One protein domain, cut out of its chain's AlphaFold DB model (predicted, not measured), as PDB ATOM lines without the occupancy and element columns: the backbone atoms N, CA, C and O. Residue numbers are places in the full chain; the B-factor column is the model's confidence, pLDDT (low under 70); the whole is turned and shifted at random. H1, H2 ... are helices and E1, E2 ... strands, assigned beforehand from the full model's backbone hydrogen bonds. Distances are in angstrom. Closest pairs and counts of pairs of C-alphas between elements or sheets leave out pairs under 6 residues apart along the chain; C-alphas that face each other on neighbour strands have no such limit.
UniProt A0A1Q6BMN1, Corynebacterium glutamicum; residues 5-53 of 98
ATOM      1  N   PHE A   5     142.087  75.550 108.595       97.94
ATOM      2  CA  PHE A   5     141.175  74.760 109.402       97.94
ATOM      3  C   PHE A   5     141.862  73.489 109.877       97.94
ATOM      4  O   PHE A   5     142.635  72.863 109.153       97.94
ATOM      5  N   VAL A   6     141.518  73.083 111.090       98.06
ATOM      6  CA  VAL A   6     141.686  71.714 111.550       98.06
ATOM      7  C   VAL A   6     140.505  70.903 111.031       98.06
ATOM      8  O   VAL A   6     139.362  71.228 111.345       98.06
ATOM      9  N   ILE A   7     140.777  69.834 110.292       97.69
ATOM     10  CA  ILE A   7     139.759  68.937 109.739       97.69
ATOM     11  C   ILE A   7     139.789  67.628 110.524       97.69
ATOM     12  O   ILE A   7     140.862  67.046 110.683       97.69
ATOM     13  N   ASN A   8     138.631  67.176 111.005       96.94
ATOM     14  CA  ASN A   8     138.469  65.893 111.689       96.94
ATOM     15  C   ASN A   8     137.686  64.919 110.800       96.94
ATOM     16  O   ASN A   8     136.558  65.209 110.410       96.94
ATOM     17  N   SER A   9     138.242  63.744 110.514       94.38
ATOM     18  CA  SER A   9     137.549  62.693 109.763       94.38
ATOM     19  C   SER A   9     137.735  61.345 110.446       94.38
ATOM     20  O   SER A   9     138.748  60.668 110.283       94.38
ATOM     21  N   GLY A  10     136.760  60.968 111.275       93.00
ATOM     22  CA  GLY A  10     136.876  59.779 112.114       93.00
ATOM     23  C   GLY A  10     138.069  59.889 113.066       93.00
ATOM     24  O   GLY A  10     138.064  60.729 113.961       93.00
ATOM     25  N   GLN A  11     139.075  59.035 112.871       94.25
ATOM     26  CA  GLN A  11     140.309  59.023 113.671       94.25
ATOM     27  C   GLN A  11     141.418  59.915 113.094       94.25
ATOM     28  O   GLN A  11     142.446  60.116 113.738       94.25
ATOM     29  N   GLU A  12     141.238  60.439 111.883       97.25
ATOM     30  CA  GLU A  12     142.243  61.253 111.210       97.25
ATOM     31  C   GLU A  12     142.023  62.742 111.468       97.25
ATOM     32  O   GLU A  12     140.889  63.229 111.540       97.25
ATOM     33  N   ARG A  13     143.133  63.479 111.576       96.94
ATOM     34  CA  ARG A  13     143.138  64.930 111.756       96.94
ATOM     35  C   ARG A  13     144.279  65.569 110.975       96.94
ATOM     36  O   ARG A  13     145.425  65.147 111.101       96.94
ATOM     37  N   TRP A  14     143.976  66.613 110.210       97.62
ATOM     38  CA  TRP A  14     144.972  67.353 109.427       97.62
ATOM     39  C   TRP A  14     144.613  68.837 109.300       97.62
ATOM     40  O   TRP A  14     143.550  69.276 109.743       97.62
ATOM     41  N   LEU A  15     145.527  69.617 108.718       97.19
ATOM     42  CA  LEU A  15     145.304  71.022 108.386       97.19
ATOM     43  C   LEU A  15     144.913  71.160 106.913       97.19
ATOM     44  O   LEU A  15     145.543  70.557 106.045       97.19
ATOM     45  N   GLY A  16     143.906  71.977 106.626       95.62
ATOM     46  CA  GLY A  16     143.485  72.292 105.260       95.62
ATOM     47  C   GLY A  16     142.891  73.689 105.150       95.62
ATOM     48  O   GLY A  16     142.638  74.337 106.163       95.62
ATOM     49  N   SER A  17     142.682  74.167 103.925       95.25
ATOM     50  CA  SER A  17     142.070  75.472 103.678       95.25
ATOM     51  C   SER A  17     140.567  75.378 103.419       95.25
ATOM     52  O   SER A  17     140.086  74.387 102.869       95.25
ATOM     53  N   GLY A  18     139.829  76.438 103.768       92.12
ATOM     54  CA  GLY A  18     138.391  76.556 103.471       92.12
ATOM     55  C   GLY A  18     138.085  76.816 101.988       92.12
ATOM     56  O   GLY A  18     136.945  76.706 101.537       92.12
ATOM     57  N   TRP A  19     139.117  77.163 101.218       92.12
ATOM     58  CA  TRP A  19     139.059  77.498  99.799       92.12
ATOM     59  C   TRP A  19     140.357  77.069  99.099       92.12
ATOM     60  O   TRP A  19     141.443  77.201  99.674       92.12
ATOM     61  N   ASP A  20     140.256  76.581  97.862       90.69
ATOM     62  CA  ASP A  20     141.386  76.331  96.952       90.69
ATOM     63  C   ASP A  20     141.026  76.775  95.516       90.69
ATOM     64  O   ASP A  20     139.952  77.334  95.287       90.69
ATOM     65  N   ASP A  21     141.898  76.529  94.537       89.62
ATOM     66  CA  ASP A  21     141.697  76.955  93.140       89.62
ATOM     67  C   ASP A  21     140.428  76.380  92.482       89.62
ATOM     68  O   ASP A  21     139.937  76.909  91.485       89.62
ATOM     69  N   GLN A  22     139.853  75.317  93.047       88.81
ATOM     70  CA  GLN A  22     138.611  74.710  92.576       88.81
ATOM     71  C   GLN A  22     137.358  75.292  93.256       88.81
ATOM     72  O   GLN A  22     136.249  74.991  92.811       88.81
ATOM     73  N   GLY A  23     137.496  76.109  94.309       91.69
ATOM     74  CA  GLY A  23     136.391  76.790  95.004       91.69
ATOM     75  C   GLY A  23     136.326  76.512  96.511       91.69
ATOM     76  O   GLY A  23     137.348  76.282  97.156       91.69
ATOM     77  N   ILE A  24     135.120  76.445  97.076       92.00
ATOM     78  CA  ILE A  24     134.874  76.245  98.516       92.00
ATOM     79  C   ILE A  24     135.135  74.787  98.928       92.00
ATOM     80  O   ILE A  24     134.768  73.856  98.204       92.00
ATOM     81  N   ARG A  25     135.738  74.591 100.107       92.56
ATOM     82  CA  ARG A  25     135.829  73.322 100.853       92.56
ATOM     83  C   ARG A  25     135.527  73.606 102.310       92.56
ATOM     84  O   ARG A  25     136.429  73.884 103.090       92.56
ATOM     85  N   PHE A  26     134.256  73.574 102.662       94.25
ATOM     86  CA  PHE A  26     133.845  73.908 104.010       94.25
ATOM     87  C   PHE A  26     132.726  72.989 104.470       94.25
ATOM     88  O   PHE A  26     131.757  72.775 103.747       94.25
ATOM     89  N   ASP A  27     132.888  72.454 105.672       94.31
ATOM     90  CA  ASP A  27     131.859  71.727 106.399       94.31
ATOM     91  C   ASP A  27     132.013  72.075 107.890       94.31
ATOM     92  O   ASP A  27     132.998  71.665 108.516       94.31
ATOM     93  N   PRO A  28     131.071  72.838 108.477       93.81
ATOM     94  CA  PRO A  28     131.162  73.255 109.874       93.81
ATOM     95  C   PRO A  28     131.067  72.076 110.856       93.81
ATOM     96  O   PRO A  28     131.454  72.214 112.015       93.81
ATOM     97  N   GLY A  29     130.588  70.907 110.414       94.62
ATOM     98  CA  GLY A  29     130.521  69.697 111.230       94.62
ATOM     99  C   GLY A  29     131.874  69.013 111.436       94.62
ATOM    100  O   GLY A  29     132.034  68.271 112.405       94.62
ATOM    101  N   CYS A  30     132.856  69.258 110.562       96.25
ATOM    102  CA  CYS A  30     134.169  68.610 110.649       96.25
ATOM    103  C   CYS A  30     135.375  69.555 110.548       96.25
ATOM    104  O   CYS A  30     136.499  69.113 110.794       96.25
ATOM    105  N   MET A  31     135.169  70.837 110.230       97.31
ATOM    106  CA  MET A  31     136.232  71.830 110.065       97.31
ATOM    107  C   MET A  31     136.174  72.896 111.165       97.31
ATOM    108  O   MET A  31     135.238  73.688 111.226       97.31
ATOM    109  N   ALA A  32     137.208  72.965 112.005       97.38
ATOM    110  CA  ALA A  32     137.350  73.976 113.054       97.38
ATOM    111  C   ALA A  32     138.403  75.033 112.664       97.38
ATOM    112  O   ALA A  32     139.495  74.662 112.227       97.38
ATOM    113  N   PRO A  33     138.135  76.342 112.821       97.44
ATOM    114  CA  PRO A  33     139.058  77.387 112.386       97.44
ATOM    115  C   PRO A  33     140.320  77.438 113.263       97.44
ATOM    116  O   PRO A  33     140.236  77.548 114.486       97.44
ATOM    117  N   ALA A  34     141.499  77.400 112.638       97.56
ATOM    118  CA  ALA A  34     142.795  77.402 113.325       97.56
ATOM    119  C   ALA A  34     143.449  78.794 113.381       97.56
ATOM    120  O   ALA A  34     144.245  79.066 114.277       97.56
ATOM    121  N   ASP A  35     143.095  79.699 112.464       97.19
ATOM    122  CA  ASP A  35     143.656  81.051 112.379       97.19
ATOM    123  C   ASP A  35     142.579  82.150 112.277       97.19
ATOM    124  O   ASP A  35     141.372  81.891 112.319       97.19
ATOM    125  N   ALA A  36     143.019  83.412 112.217       96.44
ATOM    126  CA  ALA A  36     142.121  84.564 112.159       96.44
ATOM    127  C   ALA A  36     141.309  84.625 110.853       96.44
ATOM    128  O   ALA A  36     140.133  84.979 110.892       96.44
ATOM    129  N   PHE A  37     141.904  84.235 109.723       95.12
ATOM    130  CA  PHE A  37     141.226  84.236 108.427       95.12
ATOM    131  C   PHE A  37     140.165  83.138 108.347       95.12
ATOM    132  O   PHE A  37     139.072  83.381 107.849       95.12
ATOM    133  N   ALA A  38     140.443  81.956 108.893       96.50
ATOM    134  CA  ALA A  38     139.502  80.850 108.984       96.50
ATOM    135  C   ALA A  38     138.304  81.196 109.869       96.50
ATOM    136  O   ALA A  38     137.178  80.845 109.530       96.50
ATOM    137  N   ARG A  39     138.524  81.924 110.975       96.38
ATOM    138  CA  ARG A  39     137.427  82.442 111.807       96.38
ATOM    139  C   ARG A  39     136.539  83.402 111.017       96.38
ATOM    140  O   ARG A  39     135.336  83.192 110.976       96.38
ATOM    141  N   GLN A  40     137.131  84.389 110.344       94.50
ATOM    142  CA  GLN A  40     136.385  85.345 109.512       94.50
ATOM    143  C   GLN A  40     135.609  84.653 108.385       94.50
ATOM    144  O   GLN A  40     134.430  84.929 108.195       94.50
ATOM    145  N   PHE A  41     136.250  83.723 107.676       93.00
ATOM    146  CA  PHE A  41     135.623  82.928 106.621       93.00
ATOM    147  C   PHE A  41     134.451  82.097 107.153       93.00
ATOM    148  O   PHE A  41     133.370  82.110 106.574       93.00
ATOM    149  N   SER A  42     134.659  81.400 108.273       94.38
ATOM    150  CA  SER A  42     133.636  80.572 108.914       94.38
ATOM    151  C   SER A  42     132.420  81.397 109.328       94.38
ATOM    152  O   SER A  42     131.300  80.947 109.114       94.38
ATOM    153  N   THR A  43     132.631  82.587 109.897       93.56
ATOM    154  CA  THR A  43     131.553  83.523 110.248       93.56
ATOM    155  C   THR A  43     130.811  83.994 109.000       93.56
ATOM    156  O   THR A  43     129.603  83.831 108.926       93.56
ATOM    157  N   ALA A  44     131.519  84.485 107.978       90.62
ATOM    158  CA  ALA A  44     130.889  85.003 106.760       90.62
ATOM    159  C   ALA A  44     130.021  83.962 106.024       90.62
ATOM    160  O   ALA A  44     128.990  84.304 105.452       90.62
ATOM    161  N   ILE A  45     130.431  82.692 106.041       89.62
ATOM    162  CA  ILE A  45     129.679  81.604 105.406       89.62
ATOM    163  C   ILE A  45     128.498  81.122 106.252       89.62
ATOM    164  O   ILE A  45     127.478  80.717 105.702       89.62
ATOM    165  N   GLN A  46     128.637  81.082 107.575       90.25
ATOM    166  CA  GLN A  46     127.553  80.603 108.438       90.25
ATOM    167  C   GLN A  46     126.478  81.667 108.662       90.25
ATOM    168  O   GLN A  46     125.311  81.314 108.807       90.25
ATOM    169  N   ASP A  47     126.861  82.941 108.603       90.75
ATOM    170  CA  ASP A  47     125.970  84.090 108.755       90.75
ATOM    171  C   ASP A  47     125.592  84.691 107.388       90.75
ATOM    172  O   ASP A  47     125.427  85.906 107.259       90.75
ATOM    173  N   SER A  48     125.511  83.860 106.339       86.25
ATOM    174  CA  SER A  48     125.129  84.335 105.006       86.25
ATOM    175  C   SER A  48     123.720  84.945 105.025       86.25
ATOM    176  O   SER A  48     122.827  84.376 105.663       86.25
ATOM    177  N   PRO A  49     123.503  86.080 104.336       88.81
ATOM    178  CA  PRO A  49     122.193  86.716 104.266       88.81
ATOM    179  C   PRO A  49     121.118  85.779 103.697       88.81
ATOM    180  O   PRO A  49     121.405  84.954 102.828       88.81
ATOM    181  N   GLU A  50     119.870  85.913 104.156       85.56
ATOM    182  CA  GLU A  50     118.763  85.046 103.713       85.56
ATOM    183  C   GLU A  50     118.534  85.130 102.196       85.56
ATOM    184  O   GLU A  50     118.192  84.130 101.568       85.56
ATOM    185  N   GLU A  51     118.788  86.289 101.586       89.56
ATOM    186  CA  GLU A  51     118.694  86.504 100.140       89.56
ATOM    187  C   GLU A  51     119.730  85.721  99.315       89.56
ATOM    188  O   GLU A  51     119.540  85.541  98.112       89.56
ATOM    189  N   GLU A  52     120.807  85.238  99.939       87.94
ATOM    190  CA  GLU A  52     121.818  84.387  99.300       87.94
ATOM    191  C   GLU A  52     121.511  82.886  99.468       87.94
ATOM    192  O   GLU A  52     122.204  82.036  98.895       87.94
ATOM    193  N   VAL A  53     120.463  82.539 100.227       91.25
ATOM    194  CA  VAL A  53     120.088  81.159 100.549       91.25
ATOM    195  C   VAL A  53     118.833  80.736  99.783       91.25
ATOM    196  O   VAL A  53     117.707  81.096 100.114       91.25
TER     197      VAL A  53
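This is residues 5 to 53 of the 98 residues of a protein of Corynebacterium glutamicum (UniProt A0A1Q6BMN1). Over edge strand E3, helix H1 stands up from a small antiparallel sheet ordered E2, E1, E3, and residues 47 to 53 stick out beyond the helix. The 49 printed residues, mixed in class, include E1, E2, E3, then H1. The whole spans 37 by 22 by 21 A and is only just compact, close to loose, with a radius of gyration of the C-alphas of 11.5 A.

Find C-alpha 5 at (141.175, 74.760, 109.402), where E1, residues 5 to 9, begins. E2, residues 12 to 17, runs 16.1 A; E3 is residues 31 to 33. H1, residues 36 to 46, runs 15.5 A to C-alpha 46 at (127.553, 80.603, 108.438).

Look at inner strand E1: N 7 is 2.9 A from O 14 of its hairpin partner E2, and N 6 is 2.8 A from O 32 of E3. H1 is on the sheet; its closest C-alphas to E3, Arg 39 and Pro 33, are 5.3 A apart. Every O i to N i+4 pair in H1 is within hydrogen-bond range.

The 13-residue link E2 to E3 is long. The printed part has no cut, and no printed residue is under pLDDT 70.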